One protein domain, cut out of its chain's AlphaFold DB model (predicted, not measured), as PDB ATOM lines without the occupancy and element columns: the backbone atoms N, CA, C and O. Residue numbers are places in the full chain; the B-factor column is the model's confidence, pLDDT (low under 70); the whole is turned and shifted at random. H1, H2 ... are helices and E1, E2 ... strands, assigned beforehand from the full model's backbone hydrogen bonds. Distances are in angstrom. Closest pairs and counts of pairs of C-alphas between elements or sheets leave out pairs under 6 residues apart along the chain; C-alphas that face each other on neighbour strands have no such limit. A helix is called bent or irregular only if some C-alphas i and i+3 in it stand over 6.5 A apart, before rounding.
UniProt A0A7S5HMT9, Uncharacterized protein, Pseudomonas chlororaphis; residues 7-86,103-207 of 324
ATOM      1  N   THR A   7     643.698 348.417 348.556       72.06
ATOM      2  CA  THR A   7     642.745 348.905 347.543       72.06
ATOM      3  C   THR A   7     642.018 347.754 346.844       72.06
ATOM      4  O   THR A   7     640.813 347.837 346.602       72.06
ATOM      5  N   LEU A   8     642.712 346.648 346.562       68.88
ATOM      6  CA  LEU A   8     642.117 345.456 345.951       68.88
ATOM      7  C   LEU A   8     641.124 344.777 346.911       68.88
ATOM      8  O   LEU A   8     640.003 344.470 346.507       68.88
ATOM      9  N   PHE A   9     641.459 344.660 348.204       72.62
ATOM     10  CA  PHE A   9     640.522 344.193 349.233       72.62
ATOM     11  C   PHE A   9     639.313 345.126 349.394       72.62
ATOM     12  O   PHE A   9     638.183 344.641 349.433       72.62
ATOM     13  N   GLY A  10     639.515 346.448 349.409       73.19
ATOM     14  CA  GLY A  10     638.424 347.428 349.482       73.19
ATOM     15  C   GLY A  10     637.485 347.377 348.272       73.19
ATOM     16  O   GLY A  10     636.263 347.427 348.423       73.19
ATOM     17  N   THR A  11     638.035 347.186 347.070       80.62
ATOM     18  CA  THR A  11     637.249 347.044 345.833       80.62
ATOM     19  C   THR A  11     636.446 345.741 345.845       80.62
ATOM     20  O   THR A  11     635.257 345.744 345.542       80.62
ATOM     21  N   THR A  12     637.060 344.634 346.279       80.81
ATOM     22  CA  THR A  12     636.384 343.330 346.404       80.81
ATOM     23  C   THR A  12     635.263 343.374 347.446       80.81
ATOM     24  O   THR A  12     634.162 342.894 347.183       80.81
ATOM     25  N   ALA A  13     635.497 344.018 348.596       81.44
ATOM     26  CA  ALA A  13     634.476 344.239 349.623       81.44
ATOM     27  C   ALA A  13     633.308 345.092 349.100       81.44
ATOM     28  O   ALA A  13     632.145 344.788 349.366       81.44
ATOM     29  N   THR A  14     633.599 346.116 348.294       85.38
ATOM     30  CA  THR A  14     632.575 346.957 347.658       85.38
ATOM     31  C   THR A  14     631.745 346.161 346.645       85.38
ATOM     32  O   THR A  14     630.518 346.223 346.683       85.38
ATOM     33  N   ILE A  15     632.381 345.343 345.793       86.25
ATOM     34  CA  ILE A  15     631.688 344.459 344.837       86.25
ATOM     35  C   ILE A  15     630.795 343.452 345.574       86.25
ATOM     36  O   ILE A  15     629.632 343.283 345.209       86.25
ATOM     37  N   ALA A  16     631.304 342.822 346.636       83.62
ATOM     38  CA  ALA A  16     630.529 341.891 347.454       83.62
ATOM     39  C   ALA A  16     629.312 342.575 348.101       83.62
ATOM     40  O   ALA A  16     628.211 342.024 348.083       83.62
ATOM     41  N   THR A  17     629.485 343.803 348.597       87.75
ATOM     42  CA  THR A  17     628.398 344.602 349.184       87.75
ATOM     43  C   THR A  17     627.331 344.952 348.142       87.75
ATOM     44  O   THR A  17     626.141 344.800 348.408       87.75
ATOM     45  N   LEU A  18     627.732 345.354 346.931       85.75
ATOM     46  CA  LEU A  18     626.803 345.642 345.832       85.75
ATOM     47  C   LEU A  18     626.019 344.398 345.386       85.75
ATOM     48  O   LEU A  18     624.818 344.487 345.133       85.75
ATOM     49  N   LEU A  19     626.668 343.230 345.317       85.75
ATOM     50  CA  LEU A  19     626.001 341.966 344.986       85.75
ATOM     51  C   LEU A  19     624.996 341.550 346.064       85.75
ATOM     52  O   LEU A  19     623.886 341.134 345.733       85.75
ATOM     53  N   PHE A  20     625.359 341.708 347.339       89.75
ATOM     54  CA  PHE A  20     624.466 341.442 348.462       89.75
ATOM     55  C   PHE A  20     623.244 342.373 348.457       89.75
ATOM     56  O   PHE A  20     622.117 341.895 348.569       89.75
ATOM     57  N   LEU A  21     623.446 343.678 348.237       86.69
ATOM     58  CA  LEU A  21     622.358 344.654 348.098       86.69
ATOM     59  C   LEU A  21     621.431 344.319 346.921       86.69
ATOM     60  O   LEU A  21     620.214 344.373 347.066       86.69
ATOM     61  N   ASN A  22     621.980 343.917 345.771       85.94
ATOM     62  CA  ASN A  22     621.182 343.513 344.609       85.94
ATOM     63  C   ASN A  22     620.360 342.239 344.893       85.94
ATOM     64  O   ASN A  22     619.189 342.151 344.526       85.94
ATOM     65  N   ALA A  23     620.943 341.260 345.591       86.31
ATOM     66  CA  ALA A  23     620.222 340.063 346.021       86.31
ATOM     67  C   ALA A  23     619.091 340.397 347.012       86.31
ATOM     68  O   ALA A  23     617.968 339.922 346.830       86.31
ATOM     69  N   GLN A  24     619.349 341.261 348.002       82.25
ATOM     70  CA  GLN A  24     618.326 341.743 348.937       82.25
ATOM     71  C   GLN A  24     617.203 342.502 348.225       82.25
ATOM     72  O   GLN A  24     616.034 342.273 348.523       82.25
ATOM     73  N   PHE A  25     617.535 343.357 347.257       87.56
ATOM     74  CA  PHE A  25     616.549 344.100 346.478       87.56
ATOM     75  C   PHE A  25     615.627 343.166 345.681       87.56
ATOM     76  O   PHE A  25     614.411 343.348 345.682       87.56
ATOM     77  N   LYS A  26     616.173 342.111 345.061       87.00
ATOM     78  CA  LYS A  26     615.370 341.096 344.355       87.00
ATOM     79  C   LYS A  26     614.448 340.315 345.292       87.00
ATOM     80  O   LYS A  26     613.302 340.055 344.933       87.00
ATOM     81  N   GLU A  27     614.923 339.931 346.475       84.88
ATOM     82  CA  GLU A  27     614.082 339.273 347.487       84.88
ATOM     83  C   GLU A  27     612.973 340.210 347.992       84.88
ATOM     84  O   GLU A  27     611.811 339.810 348.048       84.88
ATOM     85  N   GLN A  28     613.288 341.485 348.253       82.81
ATOM     86  CA  GLN A  28     612.292 342.496 348.619       82.81
ATOM     87  C   GLN A  28     611.230 342.676 347.531       82.81
ATOM     88  O   GLN A  28     610.044 342.691 347.843       82.81
ATOM     89  N   GLN A  29     611.619 342.736 346.253       86.88
ATOM     90  CA  GLN A  29     610.666 342.820 345.143       86.88
ATOM     91  C   GLN A  29     609.703 341.629 345.098       86.88
ATOM     92  O   GLN A  29     608.513 341.826 344.866       86.88
ATOM     93  N   LYS A  30     610.177 340.402 345.361       88.75
ATOM     94  CA  LYS A  30     609.302 339.217 345.430       88.75
ATOM     95  C   LYS A  30     608.298 339.309 346.577       88.75
ATOM     96  O   LYS A  30     607.141 338.937 346.403       88.75
ATOM     97  N   VAL A  31     608.737 339.774 347.748       87.62
ATOM     98  CA  VAL A  31     607.852 339.964 348.908       87.62
ATOM     99  C   VAL A  31     606.810 341.040 348.609       87.62
ATOM    100  O   VAL A  31     605.628 340.804 348.838       87.62
ATOM    101  N   ILE A  32     607.229 342.169 348.033       88.19
ATOM    102  CA  ILE A  32     606.333 343.257 347.623       88.19
ATOM    103  C   ILE A  32     605.304 342.751 346.606       88.19
ATOM    104  O   ILE A  32     604.119 343.015 346.771       88.19
ATOM    105  N   ALA A  33     605.719 341.979 345.598       87.50
ATOM    106  CA  ALA A  33     604.800 341.415 344.610       87.50
ATOM    107  C   ALA A  33     603.725 340.528 345.262       87.50
ATOM    108  O   ALA A  33     602.538 340.729 345.024       87.50
ATOM    109  N   LYS A  34     604.121 339.625 346.169       88.38
ATOM    110  CA  LYS A  34     603.173 338.786 346.923       88.38
ATOM    111  C   LYS A  34     602.238 339.600 347.818       88.38
ATOM    112  O   LYS A  34     601.074 339.244 347.968       88.38
ATOM    113  N   GLN A  35     602.736 340.675 348.432       87.25
ATOM    114  CA  GLN A  35     601.909 341.577 349.237       87.25
ATOM    115  C   GLN A  35     600.889 342.325 348.376       87.25
ATOM    116  O   GLN A  35     599.739 342.449 348.786       87.25
ATOM    117  N   ILE A  36     601.284 342.778 347.182       88.62
ATOM    118  CA  ILE A  36     600.375 343.410 346.219       88.62
ATOM    119  C   ILE A  36     599.296 342.416 345.782       88.62
ATOM    120  O   ILE A  36     598.122 342.759 345.820       88.62
ATOM    121  N   GLU A  37     599.658 341.180 345.431       90.25
ATOM    122  CA  GLU A  37     598.688 340.137 345.063       90.25
ATOM    123  C   GLU A  37     597.690 339.847 346.194       90.25
ATOM    124  O   GLU A  37     596.482 339.812 345.960       90.25
ATOM    125  N   ALA A  38     598.176 339.691 347.430       89.69
ATOM    126  CA  ALA A  38     597.322 339.464 348.594       89.69
ATOM    127  C   ALA A  38     596.371 340.646 348.853       89.69
ATOM    128  O   ALA A  38     595.188 340.435 349.120       89.69
ATOM    129  N   LEU A  39     596.868 341.882 348.721       92.81
ATOM    130  CA  LEU A  39     596.062 343.093 348.866       92.81
ATOM    131  C   LEU A  39     594.992 343.191 347.772       92.81
ATOM    132  O   LEU A  39     593.843 343.504 348.075       92.81
ATOM    133  N   THR A  40     595.335 342.904 346.515       90.69
ATOM    134  CA  THR A  40     594.378 342.915 345.398       90.69
ATOM    135  C   THR A  40     593.284 341.867 345.594       90.69
ATOM    136  O   THR A  40     592.105 342.159 345.384       90.69
ATOM    137  N   PHE A  41     593.646 340.670 346.061       93.31
ATOM    138  CA  PHE A  41     592.675 339.633 346.401       93.31
ATOM    139  C   PHE A  41     591.716 340.091 347.507       93.31
ATOM    140  O   PHE A  41     590.498 339.947 347.376       93.31
ATOM    141  N   GLU A  42     592.248 340.680 348.579       95.19
ATOM    142  CA  GLU A  42     591.444 341.213 349.680       95.19
ATOM    143  C   GLU A  42     590.509 342.339 349.210       95.19
ATOM    144  O   GLU A  42     589.325 342.343 349.551       95.19
ATOM    145  N   GLN A  43     591.003 343.254 348.370       95.12
ATOM    146  CA  GLN A  43     590.193 344.307 347.752       95.12
ATOM    147  C   GLN A  43     589.043 343.726 346.928       95.12
ATOM    148  O   GLN A  43     587.908 344.169 347.092       95.12
ATOM    149  N   TYR A  44     589.306 342.715 346.097       96.81
ATOM    150  CA  TYR A  44     588.276 342.042 345.305       96.81
ATOM    151  C   TYR A  44     587.190 341.413 346.192       96.81
ATOM    152  O   TYR A  44     585.997 341.636 345.961       96.81
ATOM    153  N   VAL A  45     587.588 340.661 347.227       96.94
ATOM    154  CA  VAL A  45     586.643 340.012 348.153       96.94
ATOM    155  C   VAL A  45     585.796 341.055 348.881       96.94
ATOM    156  O   VAL A  45     584.569 340.931 348.923       96.94
ATOM    157  N   ASN A  46     586.426 342.106 349.409       97.31
ATOM    158  CA  ASN A  46     585.734 343.164 350.142       97.31
ATOM    159  C   ASN A  46     584.804 343.977 349.236       97.31
ATOM    160  O   ASN A  46     583.666 344.241 349.613       97.31
ATOM    161  N   HIS A  47     585.238 344.324 348.026       97.69
ATOM    162  CA  HIS A  47     584.420 345.065 347.069       97.69
ATOM    163  C   HIS A  47     583.174 344.275 346.646       97.69
ATOM    164  O   HIS A  47     582.068 344.816 346.651       97.69
ATOM    165  N   ARG A  48     583.321 342.972 346.360       97.50
ATOM    166  CA  ARG A  48     582.188 342.087 346.044       97.50
ATOM    167  C   ARG A  48     581.228 341.948 347.227       97.50
ATOM    168  O   ARG A  48     580.016 342.007 347.039       97.50
ATOM    169  N   LYS A  49     581.754 341.815 348.449       97.94
ATOM    170  CA  LYS A  49     580.940 341.769 349.670       97.94
ATOM    171  C   LYS A  49     580.133 343.060 349.866       97.94
ATOM    172  O   LYS A  49     578.921 342.978 350.043       97.94
ATOM    173  N   LEU A  50     580.783 344.221 349.765       97.94
ATOM    174  CA  LEU A  50     580.134 345.532 349.870       97.94
ATOM    175  C   LEU A  50     579.060 345.725 348.797       97.94
ATOM    176  O   LEU A  50     577.996 346.265 349.083       97.94
ATOM    177  N   PHE A  51     579.305 345.250 347.575       98.31
ATOM    178  CA  PHE A  51     578.299 345.282 346.520       98.31
ATOM    179  C   PHE A  51     577.046 344.485 346.913       98.31
ATOM    180  O   PHE A  51     575.937 344.994 346.786       98.31
ATOM    181  N   PHE A  52     577.190 343.269 347.450       98.31
ATOM    182  CA  PHE A  52     576.040 342.457 347.880       98.31
ATOM    183  C   PHE A  52     575.315 343.015 349.100       98.31
ATOM    184  O   PHE A  52     574.092 342.914 349.176       98.31
ATOM    185  N   GLU A  53     576.043 343.611 350.042       98.19
ATOM    186  CA  GLU A  53     575.441 344.366 351.144       98.19
ATOM    187  C   GLU A  53     574.616 345.529 350.592       98.19
ATOM    188  O   GLU A  53     573.440 345.657 350.927       98.19
ATOM    189  N   ARG A  54     575.163 346.272 349.623       97.81
ATOM    190  CA  ARG A  54     574.442 347.359 348.966       97.81
ATOM    191  C   ARG A  54     573.187 346.886 348.231       97.81
ATOM    192  O   ARG A  54     572.175 347.576 348.271       97.81
ATOM    193  N   LEU A  55     573.211 345.714 347.591       98.38
ATOM    194  CA  LEU A  55     572.009 345.130 346.980       98.38
ATOM    195  C   LEU A  55     570.907 344.870 348.014       98.38
ATOM    196  O   LEU A  55     569.745 345.153 347.736       98.38
ATOM    197  N   LYS A  56     571.256 344.363 349.202       98.00
ATOM    198  CA  LYS A  56     570.283 344.136 350.284       98.00
ATOM    199  C   LYS A  56     569.714 345.446 350.814       98.00
ATOM    200  O   LYS A  56     568.504 345.554 350.952       98.00
ATOM    201  N   GLU A  57     570.558 346.454 351.018       98.00
ATOM    202  CA  GLU A  57     570.103 347.789 351.425       98.00
ATOM    203  C   GLU A  57     569.114 348.385 350.412       98.00
ATOM    204  O   GLU A  57     568.129 349.009 350.800       98.00
ATOM    205  N   ILE A  58     569.346 348.181 349.109       98.00
ATOM    206  CA  ILE A  58     568.414 348.625 348.064       98.00
ATOM    207  C   ILE A  58     567.085 347.865 348.170       98.00
ATOM    208  O   ILE A  58     566.032 348.496 348.118       98.00
ATOM    209  N   GLU A  59     567.117 346.537 348.331       97.88
ATOM    210  CA  GLU A  59     565.907 345.721 348.533       97.88
ATOM    211  C   GLU A  59     565.101 346.202 349.751       97.88
ATOM    212  O   GLU A  59     563.895 346.417 349.636       97.88
ATOM    213  N   GLU A  60     565.766 346.448 350.882       97.44
ATOM    214  CA  GLU A  60     565.159 346.956 352.117       97.44
ATOM    215  C   GLU A  60     564.576 348.364 351.933       97.44
ATOM    216  O   GLU A  60     563.450 348.621 352.352       97.44
ATOM    217  N   SER A  61     565.296 349.260 351.246       96.94
ATOM    218  CA  SER A  61     564.835 350.629 350.963       96.94
ATOM    219  C   SER A  61     563.604 350.695 350.051       96.94
ATOM    220  O   SER A  61     562.916 351.711 350.010       96.94
ATOM    221  N   LEU A  62     563.331 349.611 349.319       96.06
ATOM    222  CA  LEU A  62     562.182 349.447 348.431       96.06
ATOM    223  C   LEU A  62     561.125 348.522 349.056       96.06
ATOM    224  O   LEU A  62     560.423 347.806 348.337       96.06
ATOM    225  N   ASP A  63     561.032 348.508 350.388       96.25
ATOM    226  CA  ASP A  63     560.086 347.723 351.190       96.25
ATOM    227  C   ASP A  63     560.117 346.211 350.893       96.25
ATOM    228  O   ASP A  63     559.108 345.523 351.021       96.25
ATOM    229  N   ASN A  64     561.256 345.673 350.446       96.12
ATOM    230  CA  ASN A  64     561.396 344.290 349.977       96.12
ATOM    231  C   ASN A  64     560.457 343.907 348.809       96.12
ATOM    232  O   ASN A  64     560.267 342.722 348.521       96.12
ATOM    233  N   LYS A  65     559.923 344.892 348.072       95.31
ATOM    234  CA  LYS A  65     559.055 344.694 346.889       95.31
ATOM    235  C   LYS A  65     559.809 344.224 345.646       95.31
ATOM    236  O   LYS A  65     559.209 344.008 344.586       95.31
ATOM    237  N   ILE A  66     561.129 344.092 345.751       97.06
ATOM    238  CA  ILE A  66     561.992 343.540 344.714       97.06
ATOM    239  C   ILE A  66     562.964 342.508 345.275       97.06
ATOM    240  O   ILE A  66     563.242 342.462 346.470       97.06
ATOM    241  N   LYS A  67     563.531 341.702 344.377       97.38
ATOM    242  CA  LYS A  67     564.672 340.837 344.675       97.38
ATOM    243  C   LYS A  67     565.668 340.848 343.529       97.38
ATOM    244  O   LYS A  67     565.266 340.624 342.390       97.38
ATOM    245  N   PHE A  68     566.953 341.038 343.806       97.88
ATOM    246  CA  PHE A  68     567.978 340.896 342.776       97.88
ATOM    247  C   PHE A  68     568.132 339.431 342.347       97.88
ATOM    248  O   PHE A  68     568.229 338.521 343.177       97.88
ATOM    249  N   LYS A  69     568.147 339.210 341.032       95.38
ATOM    250  CA  LYS A  69     568.472 337.933 340.388       95.38
ATOM    251  C   LYS A  69     569.984 337.776 340.387       95.38
ATOM    252  O   LYS A  69     570.665 338.750 340.093       95.38
ATOM    253  N   ASP A  70     570.467 336.560 340.645       94.31
ATOM    254  CA  ASP A  70     571.862 336.141 340.424       94.31
ATOM    255  C   ASP A  70     572.884 337.269 340.686       94.31
ATOM    256  O   ASP A  70     573.441 337.877 339.768       94.31
ATOM    257  N   GLN A  71     573.062 337.600 341.971       96.62
ATOM    258  CA  GLN A  71     573.876 338.739 342.411       96.62
ATOM    259  C   GLN A  71     575.318 338.646 341.894       96.62
ATOM    260  O   GLN A  71     575.928 339.666 341.567       96.62
ATOM    261  N   ASP A  72     575.841 337.425 341.760       96.00
ATOM    262  CA  ASP A  72     577.165 337.161 341.209       96.00
ATOM    263  C   ASP A  72     577.252 337.543 339.737       96.00
ATOM    264  O   ASP A  72     578.176 338.256 339.338       96.00
ATOM    265  N   LYS A  73     576.289 337.116 338.917       95.56
ATOM    266  CA  LYS A  73     576.236 337.522 337.512       95.56
ATOM    267  C   LYS A  73     576.076 339.032 337.370       95.56
ATOM    268  O   LYS A  73     576.760 339.632 336.546       95.56
ATOM    269  N   LEU A  74     575.228 339.656 338.187       96.88
ATOM    270  CA  LEU A  74     575.058 341.110 338.190       96.88
ATOM    271  C   LEU A  74     576.378 341.833 338.511       96.88
ATOM    272  O   LEU A  74     576.749 342.764 337.796       96.88
ATOM    273  N   TYR A  75     577.120 341.373 339.523       97.56
ATOM    274  CA  TYR A  75     578.431 341.932 339.859       97.56
ATOM    275  C   TYR A  75     579.398 341.862 338.673       97.56
ATOM    276  O   TYR A  75     579.999 342.873 338.317       97.56
ATOM    277  N   HIS A  76     579.509 340.708 338.011       96.06
ATOM    278  CA  HIS A  76     580.411 340.547 336.863       96.06
ATOM    279  C   HIS A  76     579.915 341.263 335.599       96.06
ATOM    280  O   HIS A  76     580.721 341.628 334.747       96.06
ATOM    281  N   ASN A  77     578.615 341.520 335.463       95.50
ATOM    282  CA  ASN A  77     578.114 342.349 334.372       95.50
ATOM    283  C   ASN A  77     578.497 343.826 334.556       95.50
ATOM    284  O   ASN A  77     578.836 344.498 333.579       95.50
ATOM    285  N   ILE A  78     578.451 344.336 335.792       96.31
ATOM    286  CA  ILE A  78     578.856 345.712 336.108       96.31
ATOM    287  C   ILE A  78     580.384 345.838 336.091       96.31
ATOM    288  O   ILE A  78     580.901 346.790 335.512       96.31
ATOM    289  N   PHE A  79     581.100 344.863 336.654       96.62
ATOM    290  CA  PHE A  79     582.558 344.841 336.786       96.62
ATOM    291  C   PHE A  79     583.189 343.656 336.029       96.62
ATOM    292  O   PHE A  79     583.720 342.731 336.647       96.62
ATOM    293  N   PRO A  80     583.176 343.662 334.685       94.12
ATOM    294  CA  PRO A  80     583.571 342.502 333.879       94.12
ATOM    295  C   PRO A  80     585.051 342.127 333.963       94.12
ATOM    296  O   PRO A  80     585.395 341.002 333.620       94.12
ATOM    297  N   GLN A  81     585.918 343.050 334.386       93.56
ATOM    298  CA  GLN A  81     587.356 342.792 334.545       93.56
ATOM    299  C   GLN A  81     587.738 342.424 335.983       93.56
ATOM    300  O   GLN A  81     588.873 342.025 336.232       93.56
ATOM    301  N   ASN A  82     586.809 342.539 336.940       95.88
ATOM    302  CA  ASN A  82     587.137 342.252 338.328       95.88
ATOM    303  C   ASN A  82     587.324 340.748 338.533       95.88
ATOM    304  O   ASN A  82     586.458 339.934 338.214       95.88
ATOM    305  N   SER A  83     588.454 340.394 339.129       94.75
ATOM    306  CA  SER A  83     588.869 339.035 339.442       94.75
ATOM    307  C   SER A  83     589.754 339.038 340.700       94.75
ATOM    308  O   SER A  83     590.192 340.097 341.146       94.75
ATOM    309  N   PRO A  84     590.096 337.868 341.264       93.31
ATOM    310  CA  PRO A  84     591.104 337.759 342.323       93.31
ATOM    311  C   PRO A  84     592.447 338.458 342.037       93.31
ATOM    312  O   PRO A  84     593.186 338.736 342.975       93.31
ATOM    313  N   LEU A  85     592.772 338.711 340.763       92.06
ATOM    314  CA  LEU A  85     594.039 339.300 340.320       92.06
ATOM    315  C   LEU A  85     593.924 340.779 339.920       92.06
ATOM    316  O   LEU A  85     594.944 341.442 339.762       92.06
ATOM    317  N   GLU A  86     592.708 341.299 339.744       92.69
ATOM    318  CA  GLU A  86     592.464 342.665 339.275       92.69
ATOM    319  C   GLU A  86     591.151 343.194 339.860       92.69
ATOM    320  O   GLU A  86     590.113 342.549 339.746       92.69
ATOM    321  N   ASN A 103     575.167 345.102 331.252       93.12
ATOM    322  CA  ASN A 103     576.238 345.906 331.846       93.12
ATOM    323  C   ASN A 103     575.741 347.308 332.244       93.12
ATOM    324  O   ASN A 103     574.638 347.718 331.886       93.12
ATOM    325  N   LEU A 104     576.578 348.078 332.949       95.50
ATOM    326  CA  LEU A 104     576.212 349.423 333.409       95.50
ATOM    327  C   LEU A 104     575.784 350.362 332.261       95.50
ATOM    328  O   LEU A 104     574.840 351.132 332.415       95.50
ATOM    329  N   SER A 105     576.443 350.284 331.100       95.38
ATOM    330  CA  SER A 105     576.102 351.103 329.929       95.38
ATOM    331  C   SER A 105     574.745 350.737 329.323       95.38
ATOM    332  O   SER A 105     574.018 351.630 328.888       95.38
ATOM    333  N   ASP A 106     574.391 349.449 329.295       94.62
ATOM    334  CA  ASP A 106     573.080 348.956 328.858       94.62
ATOM    335  C   ASP A 106     571.981 349.419 329.820       94.62
ATOM    336  O   ASP A 106     570.980 349.988 329.390       94.62
ATOM    337  N   MET A 107     572.213 349.280 331.131       96.00
ATOM    338  CA  MET A 107     571.301 349.775 332.169       96.00
ATOM    339  C   MET A 107     571.032 351.279 332.011       96.00
ATOM    340  O   MET A 107     569.876 351.704 331.992       96.00
ATOM    341  N   TYR A 108     572.093 352.075 331.842       96.81
ATOM    342  CA  TYR A 108     571.994 353.521 331.637       96.81
ATOM    343  C   TYR A 108     571.275 353.873 330.327       96.81
ATOM    344  O   TYR A 108     570.356 354.689 330.317       96.81
ATOM    345  N   SER A 109     571.632 353.217 329.219       95.31
ATOM    346  CA  SER A 109     571.001 353.450 327.911       95.31
ATOM    347  C   SER A 109     569.512 353.091 327.921       95.31
ATOM    348  O   SER A 109     568.697 353.781 327.307       95.31
ATOM    349  N   SER A 110     569.141 352.028 328.638       95.31
ATOM    350  CA  SER A 110     567.749 351.618 328.825       95.31
ATOM    351  C   SER A 110     566.952 352.663 329.614       95.31
ATOM    352  O   SER A 110     565.816 352.977 329.249       95.31
ATOM    353  N   PHE A 111     567.554 353.273 330.637       96.44
ATOM    354  CA  PHE A 111     566.948 354.390 331.360       96.44
ATOM    355  C   PHE A 111     566.782 355.638 330.484       96.44
ATOM    356  O   PHE A 111     565.688 356.195 330.429       96.44
ATOM    357  N   GLU A 112     567.810 356.045 329.736       95.81
ATOM    358  CA  GLU A 112     567.721 357.204 328.832       95.81
ATOM    359  C   GLU A 112     566.638 357.010 327.758       95.81
ATOM    360  O   GLU A 112     565.905 357.943 327.412       95.81
ATOM    361  N   ARG A 113     566.466 355.773 327.272       95.44
ATOM    362  CA  ARG A 113     565.371 355.422 326.361       95.44
ATOM    363  C   ARG A 113     564.002 355.568 327.026       95.44
ATOM    364  O   ARG A 113     563.110 356.153 326.414       95.44
ATOM    365  N   MET A 114     563.839 355.076 328.255       96.44
ATOM    366  CA  MET A 114     562.605 355.252 329.031       96.44
ATOM    367  C   MET A 114     562.295 356.738 329.238       96.44
ATOM    368  O   MET A 114     561.185 357.170 328.947       96.44
ATOM    369  N   LYS A 115     563.283 357.534 329.659       96.31
ATOM    370  CA  LYS A 115     563.152 358.988 329.822       96.31
ATOM    371  C   LYS A 115     562.684 359.666 328.534       96.31
ATOM    372  O   LYS A 115     561.679 360.362 328.537       96.31
ATOM    373  N   THR A 116     563.339 359.368 327.413       95.38
ATOM    374  CA  THR A 116     562.964 359.914 326.097       95.38
ATOM    375  C   THR A 116     561.530 359.541 325.703       95.38
ATOM    376  O   THR A 116     560.832 360.326 325.065       95.38
ATOM    377  N   MET A 117     561.069 358.336 326.057       95.56
ATOM    378  CA  MET A 117     559.671 357.948 325.845       95.56
ATOM    379  C   MET A 117     558.720 358.765 326.724       95.56
ATOM    380  O   MET A 117     557.674 359.174 326.229       95.56
ATOM    381  N   LEU A 118     559.088 359.020 327.984       95.44
ATOM    382  CA  LEU A 118     558.305 359.781 328.963       95.44
ATOM    383  C   LEU A 118     558.244 361.294 328.682       95.44
ATOM    384  O   LEU A 118     557.254 361.926 329.039       95.44
ATOM    385  N   ASP A 119     559.217 361.859 327.963       92.81
ATOM    386  CA  ASP A 119     559.275 363.287 327.592       92.81
ATOM    387  C   ASP A 119     558.211 363.730 326.558       92.81
ATOM    388  O   ASP A 119     558.200 364.871 326.086       92.81
ATOM    389  N   ARG A 120     557.285 362.844 326.178       90.62
ATOM    390  CA  ARG A 120     556.230 363.133 325.199       90.62
ATOM    391  C   ARG A 120     555.121 364.005 325.787       90.62
ATOM    392  O   ARG A 120     554.554 363.698 326.832       90.62
ATOM    393  N   LEU A 121     554.723 365.028 325.029       85.12
ATOM    394  CA  LEU A 121     553.577 365.890 325.357       85.12
ATOM    395  C   LEU A 121     552.221 365.209 325.130       85.12
ATOM    396  O   LEU A 121     551.238 365.561 325.774       85.12
ATOM    397  N   GLN A 122     552.157 364.268 324.187       90.31
ATOM    398  CA  GLN A 122     550.938 363.553 323.812       90.31
ATOM    399  C   GLN A 122     551.214 362.057 323.728       90.31
ATOM    400  O   GLN A 122     552.284 361.635 323.279       90.31
ATOM    401  N   TRP A 123     550.221 361.273 324.136       93.69
ATOM    402  CA  TRP A 123     550.287 359.822 324.183       93.69
ATOM    403  C   TRP A 123     549.128 359.215 323.404       93.69
ATOM    404  O   TRP A 123     547.976 359.588 323.617       93.69
ATOM    405  N   PHE A 124     549.430 358.248 322.539       91.25
ATOM    406  CA  PHE A 124     548.423 357.364 321.964       91.25
ATOM    407  C   PHE A 124     548.658 355.925 322.451       91.25
ATOM    408  O   PHE A 124     549.736 355.607 322.969       91.25
ATOM    409  N   PRO A 125     547.653 355.036 322.326       90.12
ATOM    410  CA  PRO A 125     547.756 353.672 322.842       90.12
ATOM    411  C   PRO A 125     548.957 352.882 322.300       90.12
ATOM    412  O   PRO A 125     549.551 352.101 323.031       90.12
ATOM    413  N   LEU A 126     549.360 353.116 321.044       89.56
ATOM    414  CA  LEU A 126     550.507 352.433 320.437       89.56
ATOM    415  C   LEU A 126     551.837 352.825 321.100       89.56
ATOM    416  O   LEU A 126     552.695 351.977 321.325       89.56
ATOM    417  N   GLU A 127     552.027 354.101 321.422       93.00
ATOM    418  CA  GLU A 127     553.206 354.575 322.144       93.00
ATOM    419  C   GLU A 127     553.227 354.035 323.571       93.00
ATOM    420  O   GLU A 127     554.293 353.660 324.059       93.00
ATOM    421  N   ALA A 128     552.062 353.966 324.223       92.75
ATOM    422  CA  ALA A 128     551.928 353.369 325.546       92.75
ATOM    423  C   ALA A 128     552.302 351.876 325.529       92.75
ATOM    424  O   ALA A 128     553.021 351.422 326.414       92.75
ATOM    425  N   ASP A 129     551.907 351.138 324.488       91.00
ATOM    426  CA  ASP A 129     552.321 349.747 324.267       91.00
ATOM    427  C   ASP A 129     553.845 349.615 324.143       91.00
ATOM    428  O   ASP A 129     554.469 348.820 324.844       91.00
ATOM    429  N   ILE A 130     554.470 350.459 323.313       92.94
ATOM    430  CA  ILE A 130     555.931 350.489 323.144       92.94
ATOM    431  C   ILE A 130     556.635 350.803 324.472       92.94
ATOM    432  O   ILE A 130     557.669 350.201 324.775       92.94
ATOM    433  N   LEU A 131     556.091 351.730 325.268       95.31
ATOM    434  CA  LEU A 131     556.618 352.028 326.597       95.31
ATOM    435  C   LEU A 131     556.527 350.795 327.495       95.31
ATOM    436  O   LEU A 131     557.540 350.406 328.068       95.31
ATOM    437  N   VAL A 132     555.362 350.151 327.604       93.88
ATOM    438  CA  VAL A 132     555.196 348.966 328.460       93.88
ATOM    439  C   VAL A 132     556.147 347.847 328.044       93.88
ATOM    440  O   VAL A 132     556.810 347.275 328.906       93.88
ATOM    441  N   GLN A 133     556.290 347.587 326.741       92.69
ATOM    442  CA  GLN A 133     557.252 346.612 326.219       92.69
ATOM    443  C   GLN A 133     558.690 346.931 326.647       92.69
ATOM    444  O   GLN A 133     559.454 346.030 326.988       92.69
ATOM    445  N   HIS A 134     559.072 348.209 326.664       95.62
ATOM    446  CA  HIS A 134     560.375 348.619 327.183       95.62
ATOM    447  C   HIS A 134     560.473 348.390 328.697       95.62
ATOM    448  O   HIS A 134     561.446 347.799 329.169       95.62
ATOM    449  N   LEU A 135     559.446 348.787 329.455       95.69
ATOM    450  CA  LEU A 135     559.412 348.658 330.912       95.69
ATOM    451  C   LEU A 135     559.528 347.199 331.371       95.69
ATOM    452  O   LEU A 135     560.305 346.945 332.289       95.69
ATOM    453  N   ILE A 136     558.850 346.238 330.729       94.31
ATOM    454  CA  ILE A 136     558.921 344.808 331.105       94.31
ATOM    455  C   ILE A 136     560.299 344.177 330.852       94.31
ATOM    456  O   ILE A 136     560.621 343.144 331.438       94.31
ATOM    457  N   LEU A 137     561.131 344.783 329.996       93.25
ATOM    458  CA  LEU A 137     562.486 344.306 329.706       93.25
ATOM    459  C   LEU A 137     563.526 344.870 330.682       93.25
ATOM    460  O   LEU A 137     564.553 344.228 330.916       93.25
ATOM    461  N   MET A 138     563.263 346.024 331.304       94.69
ATOM    462  CA  MET A 138     564.190 346.655 332.252       94.69
ATOM    463  C   MET A 138     564.623 345.767 333.434       94.69
ATOM    464  O   MET A 138     565.802 345.830 333.793       94.69
ATOM    465  N   PRO A 139     563.772 344.899 334.024       93.56
ATOM    466  CA  PRO A 139     564.188 344.002 335.099       93.56
ATOM    467  C   PRO A 139     565.258 342.995 334.668       93.56
ATOM    468  O   PRO A 139     565.973 342.468 335.517       93.56
ATOM    469  N   ASN A 140     565.398 342.724 333.365       90.69
ATOM    470  CA  ASN A 140     566.481 341.890 332.844       90.69
ATOM    471  C   ASN A 140     567.802 342.664 332.775       90.69
ATOM    472  O   ASN A 140     568.825 342.124 333.186       90.69
ATOM    473  N   SER A 141     567.780 343.930 332.343       90.44
ATOM    474  CA  SER A 141     568.977 344.784 332.355       90.44
ATOM    475  C   SER A 141     569.444 345.076 333.783       90.44
ATOM    476  O   SER A 141     570.625 344.945 334.078       90.44
ATOM    477  N   LEU A 142     568.525 345.402 334.696       95.00
ATOM    478  CA  LEU A 142     568.834 345.729 336.096       95.00
ATOM    479  C   LEU A 142     568.893 344.503 337.024       95.00
ATOM    480  O   LEU A 142     569.185 344.641 338.208       95.00
ATOM    481  N   SER A 143     568.632 343.308 336.489       95.38
ATOM    482  CA  SER A 143     568.672 342.025 337.205       95.38
ATOM    483  C   SER A 143     567.833 341.992 338.490       95.38
ATOM    484  O   SER A 143     568.312 341.539 339.524       95.38
ATOM    485  N   PHE A 144     566.564 342.411 338.443       96.06
ATOM    486  CA  PHE A 144     565.637 342.295 339.582       96.06
ATOM    487  C   PHE A 144     564.320 341.597 339.213       96.06
ATOM    488  O   PHE A 144     563.936 341.511 338.048       96.06
ATOM    489  N   LEU A 145     563.636 341.053 340.216       95.38
ATOM    490  CA  LEU A 145     562.278 340.507 340.159       95.38
ATOM    491  C   LEU A 145     561.369 341.371 341.020       95.38
ATOM    492  O   LEU A 145     561.817 341.905 342.034       95.38
ATOM    493  N   HIS A 146     560.101 341.462 340.645       95.62
ATOM    494  CA  HIS A 146     559.076 342.051 341.493       95.62
ATOM    495  C   HIS A 146     558.553 341.007 342.493       95.62
ATOM    496  O   HIS A 146     558.502 339.820 342.169       95.62
ATOM    497  N   LYS A 147     558.232 341.436 343.717       94.12
ATOM    498  CA  LYS A 147     557.793 340.568 344.824       94.12
ATOM    499  C   LYS A 147     556.610 341.111 345.635       94.12
ATOM    500  O   LYS A 147     556.279 340.523 346.656       94.12
ATOM    501  N   ASP A 148     556.023 342.228 345.222       91.56
ATOM    502  CA  ASP A 148     554.876 342.811 345.924       91.56
ATOM    503  C   ASP A 148     553.595 342.022 345.625       91.56
ATOM    504  O   ASP A 148     553.538 341.232 344.673       91.56
ATOM    505  N   ASP A 149     552.567 342.270 346.431       90.38
ATOM    506  CA  ASP A 149     551.232 341.754 346.159       90.38
ATOM    507  C   ASP A 149     550.685 342.332 344.849       90.38
ATOM    508  O   ASP A 149     550.989 343.460 344.458       90.38
ATOM    509  N   ALA A 150     549.854 341.548 344.165       92.00
ATOM    510  CA  ALA A 150     549.202 341.981 342.940       92.00
ATOM    511  C   ALA A 150     548.078 342.989 343.218       92.00
ATOM    512  O   ALA A 150     547.160 342.726 344.003       92.00
ATOM    513  N   PHE A 151     548.109 344.112 342.502       93.44
ATOM    514  CA  PHE A 151     547.059 345.124 342.512       93.44
ATOM    515  C   PHE A 151     546.267 345.124 341.204       93.44
ATOM    516  O   PHE A 151     546.758 344.733 340.148       93.44
ATOM    517  N   ASP A 152     545.026 345.608 341.264       93.19
ATOM    518  CA  ASP A 152     544.261 345.900 340.053       93.19
ATOM    519  C   ASP A 152     545.020 346.883 339.155       93.19
ATOM    520  O   ASP A 152     545.516 347.920 339.604       93.19
ATOM    521  N   GLY A 153     545.092 346.549 337.870       93.31
ATOM    522  CA  GLY A 153     545.841 347.285 336.864       93.31
ATOM    523  C   GLY A 153     547.323 346.925 336.778       93.31
ATOM    524  O   GLY A 153     547.996 347.461 335.900       93.31
ATOM    525  N   ASP A 154     547.848 346.044 337.632       95.38
ATOM    526  CA  ASP A 154     549.206 345.532 337.452       95.38
ATOM    527  C   ASP A 154     549.289 344.703 336.169       95.38
ATOM    528  O   ASP A 154     548.403 343.906 335.872       95.38
ATOM    529  N   VAL A 155     550.350 344.900 335.396       94.12
ATOM    530  CA  VAL A 155     550.603 344.157 334.164       94.12
ATOM    531  C   VAL A 155     551.258 342.823 334.506       94.12
ATOM    532  O   VAL A 155     552.316 342.785 335.144       94.12
ATOM    533  N   GLU A 156     550.666 341.737 334.013       92.56
ATOM    534  CA  GLU A 156     551.202 340.384 334.119       92.56
ATOM    535  C   GLU A 156     551.371 339.705 332.754       92.56
ATOM    536  O   GLU A 156     550.699 340.040 331.777       92.56
ATOM    537  N   LEU A 157     552.282 338.732 332.694       90.44
ATOM    538  CA  LEU A 157     552.454 337.808 331.570       90.44
ATOM    539  C   LEU A 157     552.508 336.388 332.122       90.44
ATOM    540  O   LEU A 157     553.382 336.092 332.932       90.44
ATOM    541  N   GLU A 158     551.591 335.520 331.693       87.31
ATOM    542  CA  GLU A 158     551.542 334.114 332.135       87.31
ATOM    543  C   GLU A 158     551.552 333.964 333.677       87.31
ATOM    544  O   GLU A 158     552.185 333.068 334.233       87.31
ATOM    545  N   GLY A 159     550.861 334.874 334.379       86.50
ATOM    546  CA  GLY A 159     550.782 334.917 335.846       86.50
ATOM    547  C   GLY A 159     551.994 335.545 336.548       86.50
ATOM    548  O   GLY A 159     552.052 335.568 337.777       86.50
ATOM    549  N   TYR A 160     552.976 336.056 335.801       90.38
ATOM    550  CA  TYR A 160     554.110 336.789 336.358       90.38
ATOM    551  C   TYR A 160     553.827 338.299 336.388       90.38
ATOM    552  O   TYR A 160     553.783 338.942 335.339       90.38
ATOM    553  N   ASN A 161     553.680 338.870 337.589       93.69
ATOM    554  CA  ASN A 161     553.486 340.308 337.804       93.69
ATOM    555  C   ASN A 161     554.815 341.084 337.664       93.69
ATOM    556  O   ASN A 161     555.795 340.799 338.359       93.69
ATOM    557  N   PHE A 162     554.846 342.108 336.807       93.69
ATOM    558  CA  PHE A 162     556.021 342.974 336.621       93.69
ATOM    559  C   PHE A 162     556.089 344.159 337.598       93.69
ATOM    560  O   PHE A 162     557.115 344.839 337.676       93.69
ATOM    561  N   GLY A 163     555.015 344.423 338.343       94.12
ATOM    562  CA  GLY A 163     554.883 345.570 339.237       94.12
ATOM    563  C   GLY A 163     554.767 346.900 338.498       94.12
ATOM    564  O   GLY A 163     555.170 347.930 339.043       94.12
ATOM    565  N   ILE A 164     554.298 346.854 337.247       95.56
ATOM    566  CA  ILE A 164     553.970 348.004 336.400       95.56
ATOM    567  C   ILE A 164     552.453 348.144 336.441       95.56
ATOM    568  O   ILE A 164     551.765 347.231 336.000       95.56
ATOM    569  N   ASN A 165     551.934 349.267 336.929       95.69
ATOM    570  CA  ASN A 165     550.495 349.478 337.036       95.69
ATOM    571  C   ASN A 165     549.998 350.447 335.953       95.69
ATOM    572  O   ASN A 165     550.556 351.531 335.779       95.69
ATOM    573  N   ILE A 166     548.941 350.079 335.223       94.06
ATOM    574  CA  ILE A 166     548.418 350.874 334.097       94.06
ATOM    575  C   ILE A 166     547.787 352.204 334.534       94.06
ATOM    576  O   ILE A 166     547.669 353.122 333.723       94.06
ATOM    577  N   TYR A 167     547.385 352.327 335.804       93.75
ATOM    578  CA  TYR A 167     546.833 353.562 336.361       93.75
ATOM    579  C   TYR A 167     547.941 354.525 336.799       93.75
ATOM    580  O   TYR A 167     547.818 355.740 336.644       93.75
ATOM    581  N   SER A 168     549.052 353.995 337.308       92.50
ATOM    582  CA  SER A 168     550.235 354.791 337.630       92.50
ATOM    583  C   SER A 168     551.512 353.971 337.523       92.50
ATOM    584  O   SER A 168     551.728 353.027 338.281       92.50
ATOM    585  N   ILE A 169     552.412 354.396 336.639       95.19
ATOM    586  CA  ILE A 169     553.737 353.787 336.497       95.19
ATOM    587  C   ILE A 169     554.804 354.475 337.365       95.19
ATOM    588  O   ILE A 169     555.967 354.071 337.318       95.19
ATOM    589  N   ASN A 170     554.453 355.511 338.143       93.56
ATOM    590  CA  ASN A 170     555.436 356.332 338.861       93.56
ATOM    591  C   ASN A 170     556.266 355.510 339.862       93.56
ATOM    592  O   ASN A 170     557.486 355.633 339.894       93.56
ATOM    593  N   GLU A 171     555.639 354.590 340.601       92.69
ATOM    594  CA  GLU A 171     556.330 353.703 341.538       92.69
ATOM    595  C   GLU A 171     557.373 352.833 340.831       92.69
ATOM    596  O   GLU A 171     558.461 352.598 341.360       92.69
ATOM    597  N   TYR A 172     557.057 352.366 339.621       95.50
ATOM    598  CA  TYR A 172     557.973 351.564 338.821       95.50
ATOM    599  C   TYR A 172     559.157 352.398 338.320       95.50
ATOM    600  O   TYR A 172     560.307 351.972 338.437       95.50
ATOM    601  N   VAL A 173     558.890 353.604 337.810       96.31
ATOM    602  CA  VAL A 173     559.924 354.539 337.342       96.31
ATOM    603  C   VAL A 173     560.856 354.941 338.487       96.31
ATOM    604  O   VAL A 173     562.077 354.863 338.330       96.31
ATOM    605  N   ASN A 174     560.315 355.272 339.660       95.12
ATOM    606  CA  ASN A 174     561.105 355.603 340.845       95.12
ATOM    607  C   ASN A 174     561.980 354.419 341.295       95.12
ATOM    608  O   ASN A 174     563.176 354.574 341.551       95.12
ATOM    609  N   ARG A 175     561.418 353.204 341.324       95.75
ATOM    610  CA  ARG A 175     562.150 351.968 341.646       95.75
ATOM    611  C   ARG A 175     563.339 351.754 340.708       95.75
ATOM    612  O   ARG A 175     564.458 351.546 341.170       95.75
ATOM    613  N   VAL A 176     563.112 351.833 339.398       96.88
ATOM    614  CA  VAL A 176     564.155 351.689 338.370       96.88
ATOM    615  C   VAL A 176     565.236 352.763 338.521       96.88
ATOM    616  O   VAL A 176     566.426 352.444 338.495       96.88
ATOM    617  N   THR A 177     564.829 354.018 338.731       97.12
ATOM    618  CA  THR A 177     565.735 355.160 338.931       97.12
ATOM    619  C   THR A 177     566.602 354.965 340.175       97.12
ATOM    620  O   THR A 177     567.813 355.167 340.126       97.12
ATOM    621  N   THR A 178     566.004 354.503 341.276       97.19
ATOM    622  CA  THR A 178     566.690 354.228 342.546       97.19
ATOM    623  C   THR A 178     567.754 353.144 342.385       97.19
ATOM    624  O   THR A 178     568.902 353.341 342.790       97.19
ATOM    625  N   ILE A 179     567.404 352.023 341.745       97.88
ATOM    626  CA  ILE A 179     568.338 350.914 341.496       97.88
ATOM    627  C   ILE A 179     569.504 351.386 340.617       97.88
ATOM    628  O   ILE A 179     570.666 351.182 340.973       97.88
ATOM    629  N   LEU A 180     569.213 352.061 339.499       98.00
ATOM    630  CA  LEU A 180     570.249 352.568 338.601       98.00
ATOM    631  C   LEU A 180     571.176 353.561 339.314       98.00
ATOM    632  O   LEU A 180     572.394 353.434 339.218       98.00
ATOM    633  N   ASN A 181     570.625 354.520 340.061       98.12
ATOM    634  CA  ASN A 181     571.417 355.511 340.788       98.12
ATOM    635  C   ASN A 181     572.326 354.887 341.842       98.12
ATOM    636  O   ASN A 181     573.446 355.366 342.042       98.12
ATOM    637  N   ALA A 182     571.894 353.799 342.479       97.94
ATOM    638  CA  ALA A 182     572.749 353.052 343.385       97.94
ATOM    639  C   ALA A 182     573.944 352.423 342.647       97.94
ATOM    640  O   ALA A 182     575.070 352.529 343.131       97.94
ATOM    641  N   PHE A 183     573.736 351.847 341.457       98.12
ATOM    642  CA  PHE A 183     574.824 351.299 340.636       98.12
ATOM    643  C   PHE A 183     575.758 352.383 340.094       98.12
ATOM    644  O   PHE A 183     576.980 352.224 340.142       98.12
ATOM    645  N   LEU A 184     575.210 353.503 339.621       98.19
ATOM    646  CA  LEU A 184     575.995 354.644 339.149       98.19
ATOM    647  C   LEU A 184     576.884 355.190 340.266       98.19
ATOM    648  O   LEU A 184     578.094 355.297 340.091       98.19
ATOM    649  N   THR A 185     576.309 355.428 341.443       97.62
ATOM    650  CA  THR A 185     577.054 355.943 342.598       97.62
ATOM    651  C   THR A 185     578.140 354.960 343.040       97.62
ATOM    652  O   THR A 185     579.285 355.362 343.238       97.62
ATOM    653  N   PHE A 186     577.814 353.664 343.135       97.56
ATOM    654  CA  PHE A 186     578.770 352.626 343.538       97.56
ATOM    655  C   PHE A 186     579.949 352.497 342.559       97.56
ATOM    656  O   PHE A 186     581.064 352.193 342.968       97.56
ATOM    657  N   THR A 187     579.726 352.784 341.275       97.25
ATOM    658  CA  THR A 187     580.749 352.732 340.215       97.25
ATOM    659  C   THR A 187     581.464 354.067 339.973       97.25
ATOM    660  O   THR A 187     582.259 354.184 339.037       97.25
ATOM    661  N   GLY A 188     581.203 355.082 340.805       96.62
ATOM    662  CA  GLY A 188     581.832 356.403 340.720       96.62
ATOM    663  C   GLY A 188     581.282 357.318 339.619       96.62
ATOM    664  O   GLY A 188     581.968 358.263 339.229       96.62
ATOM    665  N   ASN A 189     580.075 357.047 339.119       97.81
ATOM    666  CA  ASN A 189     579.358 357.877 338.152       97.81
ATOM    667  C   ASN A 189     578.359 358.811 338.850       97.81
ATOM    668  O   ASN A 189     577.895 358.542 339.959       97.81
ATOM    669  N   ALA A 190     578.007 359.914 338.182       97.12
ATOM    670  CA  ALA A 190     576.974 360.819 338.671       97.12
ATOM    671  C   ALA A 190     575.585 360.153 338.586       97.12
ATOM    672  O   ALA A 190     575.293 359.510 337.574       97.12
ATOM    673  N   PRO A 191     574.725 360.308 339.608       97.56
ATOM    674  CA  PRO A 191     573.348 359.837 339.536       97.56
ATOM    675  C   PRO A 191     572.550 360.628 338.491       97.56
ATOM    676  O   PRO A 191     572.812 361.807 338.242       97.56
ATOM    677  N   VAL A 192     571.545 359.980 337.907       96.69
ATOM    678  CA  VAL A 192     570.558 360.611 337.028       96.69
ATOM    679  C   VAL A 192     569.490 361.351 337.847       96.69
ATOM    680  O   VAL A 192     569.163 360.925 338.964       96.69
ATOM    681  N   PRO A 193     568.933 362.461 337.323       94.44
ATOM    682  CA  PRO A 193     567.855 363.186 337.990       94.44
ATOM    683  C   PRO A 193     566.573 362.347 338.060       94.44
ATOM    684  O   PRO A 193     566.335 361.490 337.207       94.44
ATOM    685  N   SER A 194     565.721 362.632 339.052       90.69
ATOM    686  CA  SER A 194     564.372 362.055 339.098       90.69
ATOM    687  C   SER A 194     563.553 362.527 337.895       90.69
ATOM    688  O   SER A 194     563.574 363.704 337.521       90.69
ATOM    689  N   ILE A 195     562.812 361.587 337.313       92.50
ATOM    690  CA  ILE A 195     561.882 361.812 336.202       92.50
ATOM    691  C   ILE A 195     560.440 361.450 336.587       92.50
ATOM    692  O   ILE A 195     559.594 361.265 335.716       92.50
ATOM    693  N   ASP A 196     560.146 361.370 337.890       86.38
ATOM    694  CA  ASP A 196     558.850 360.904 338.408       86.38
ATOM    695  C   ASP A 196     557.686 361.759 337.890       86.38
ATOM    696  O   ASP A 196     556.649 361.240 337.487       86.38
ATOM    697  N   HIS A 197     557.898 363.071 337.781       86.62
ATOM    698  CA  HIS A 197     556.911 364.012 337.253       86.62
ATOM    699  C   HIS A 197     556.488 363.725 335.800       86.62
ATOM    700  O   HIS A 197     555.362 364.041 335.421       86.62
ATOM    701  N   HIS A 198     557.344 363.097 334.986       87.44
ATOM    702  CA  HIS A 198     556.976 362.687 333.627       87.44
ATOM    703  C   HIS A 198     556.087 361.431 333.621       87.44
ATOM    704  O   HIS A 198     555.266 361.246 332.722       87.44
ATOM    705  N   ALA A 199     556.216 360.581 334.642       88.38
ATOM    706  CA  ALA A 199     555.444 359.353 334.804       88.38
ATOM    707  C   ALA A 199     554.010 359.596 335.323       88.38
ATOM    708  O   ALA A 199     553.155 358.719 335.206       88.38
ATOM    709  N   GLU A 200     553.727 360.783 335.866       87.88
ATOM    710  CA  GLU A 200     552.433 361.151 336.467       87.88
ATOM    711  C   GLU A 200     551.425 361.765 335.474       87.88
ATOM    712  O   GLU A 200     550.319 362.158 335.858       87.88
ATOM    713  N   SER A 201     551.768 361.815 334.183       87.81
ATOM    714  CA  SER A 201     550.934 362.405 333.129       87.81
ATOM    715  C   SER A 201     549.549 361.744 333.010       87.81
ATOM    716  O   SER A 201     549.420 360.528 332.844       87.81
ATOM    717  N   SER A 202     548.488 362.564 333.026       88.19
ATOM    718  CA  SER A 202     547.110 362.102 332.799       88.19
ATOM    719  C   SER A 202     546.904 361.546 331.389       88.19
ATOM    720  O   SER A 202     546.154 360.587 331.218       88.19
ATOM    721  N   GLU A 203     547.587 362.112 330.390       90.38
ATOM    722  CA  GLU A 203     547.526 361.641 329.001       90.38
ATOM    723  C   GLU A 203     548.191 360.270 328.851       90.38
ATOM    724  O   GLU A 203     547.630 359.382 328.209       90.38
ATOM    725  N   LEU A 204     549.342 360.061 329.501       93.38
ATOM    726  CA  LEU A 204     550.007 358.756 329.532       93.38
ATOM    727  C   LEU A 204     549.101 357.697 330.159       93.38
ATOM    728  O   LEU A 204     548.895 356.633 329.581       93.38
ATOM    729  N   ARG A 205     548.523 358.000 331.321       92.81
ATOM    730  CA  ARG A 205     547.598 357.097 332.007       92.81
ATOM    731  C   ARG A 205     546.413 356.717 331.132       92.81
ATOM    732  O   ARG A 205     546.086 355.543 331.006       92.81
ATOM    733  N   LYS A 206     545.787 357.707 330.500       91.19
ATOM    734  CA  LYS A 206     544.695 357.486 329.552       91.19
ATOM    735  C   LYS A 206     545.125 356.557 328.419       91.19
ATOM    736  O   LYS A 206     544.417 355.597 328.136       91.19
ATOM    737  N   ALA A 207     546.287 356.795 327.817       92.19
ATOM    738  CA  ALA A 207     546.801 355.950 326.745       92.19
ATOM    739  C   ALA A 207     547.117 354.516 327.209       92.19
ATOM    740  O   ALA A 207     546.795 353.575 326.487       92.19
TER     741      ALA A 207
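What this domain is: This is residues 7 to 86 and 103 to 207 of the 324 residues of an uncharacterized protein of Pseudomonas chlororaphis (UniProt A0A7S5HMT9). One very long helix, H1, sticks out as an arm with residues 7 to 35, and its other end joins a small body in which the helical hairpin of H3 and H4 packs with H5, the three roughly side by side. Two small two-stranded sheets, E1 with E2 and E3 with E4, complete the body with the short helices H2, H6 and H7. The printed part has 185 residues, with seven named helices and four named strands in the order H1, E1, H2, H3, H4, E2, E3, E4, H5, H6, H7; both sheets are antiparallel and the class is mostly helix. The whole is extended, with a radius of gyration of the C-alphas of 26.7 A and spans of 100 by 32 by 24 A, the arm making much of the length.

Where its parts are: H1, residues 7 to 61, begins with C-alpha 7 at (642.745, 348.905, 347.543) and is 78.0 A long from first to last C-alpha. E1 is residues 66 to 68 and H2 residues 71 to 78. H3, residues 104 to 118, measures 21.2 A, and H4, residues 125 to 141, 24.9 A. E2 is residues 144 to 146, E3 residues 154 to 157 and E4 residues 160 to 165. H5, residues 170 to 186, begins with C-alpha 170 at (555.436, 356.332, 338.861) and measures 24.1 A. H6 is residues 196 to 199; H7, residues 202 to 207, ends with C-alpha 207 at (546.801, 355.950, 326.745).

How they stand to each other: H5 is the hub, touching H1, H3 and H6. H1, with residues 51 to 58 alone, only just touches H5, with 3 pairs of C-alphas within 8 A, the closest being Ile 58 and Ile 179 at 7.0 A; they run opposite ways at a shallow tilt of 9 degrees. H1 also only just touches H2, with 3 such pairs, the closest Phe 52 and Gln 71 at 7.0 A. H3 touches H5, the closest C-alphas being Met 107 and Leu 180 at 7.1 A, at a shallow tilt of 31 degrees. H3 and H4 form a helical hairpin at a shallow tilt of 18 degrees, with the C-alphas of Met 107 and Ser 141 closest at 5.5 A. H6 touches H5, the closest C-alphas being Asn 170 and Ala 199 at 5.1 A. H7 only just touches H4, with 3 pairs of C-alphas within 8 A, the closest Pro 125 and Ala 207 at 4.6 A. In antiparallel E1 and E2, N 67 and O 145 are 2.9 A apart, within hydrogen-bond range; in the hairpin E3 and E4, N 155 and O 164 are 2.8 A apart. Every O i to N i+4 pair is within range in H1, H2, H3, H5 and H7, and 9 of 13 in H4, which is only just irregular, C-alphas 136 and 139 being 6.7 A apart; H6 is too short for such a pair.

The domain as a whole: The C-alphas of Thr 7 and Lys 206, the two farthest apart, are 100.1 A apart. Residues 87 to 102 are not printed, and C-alphas 86 and 103 are 18.1 A apart across the cut. Of the links that are printed whole, none is long. The mean pLDDT of the printed part is 92.7, and residue 8 alone is under 70.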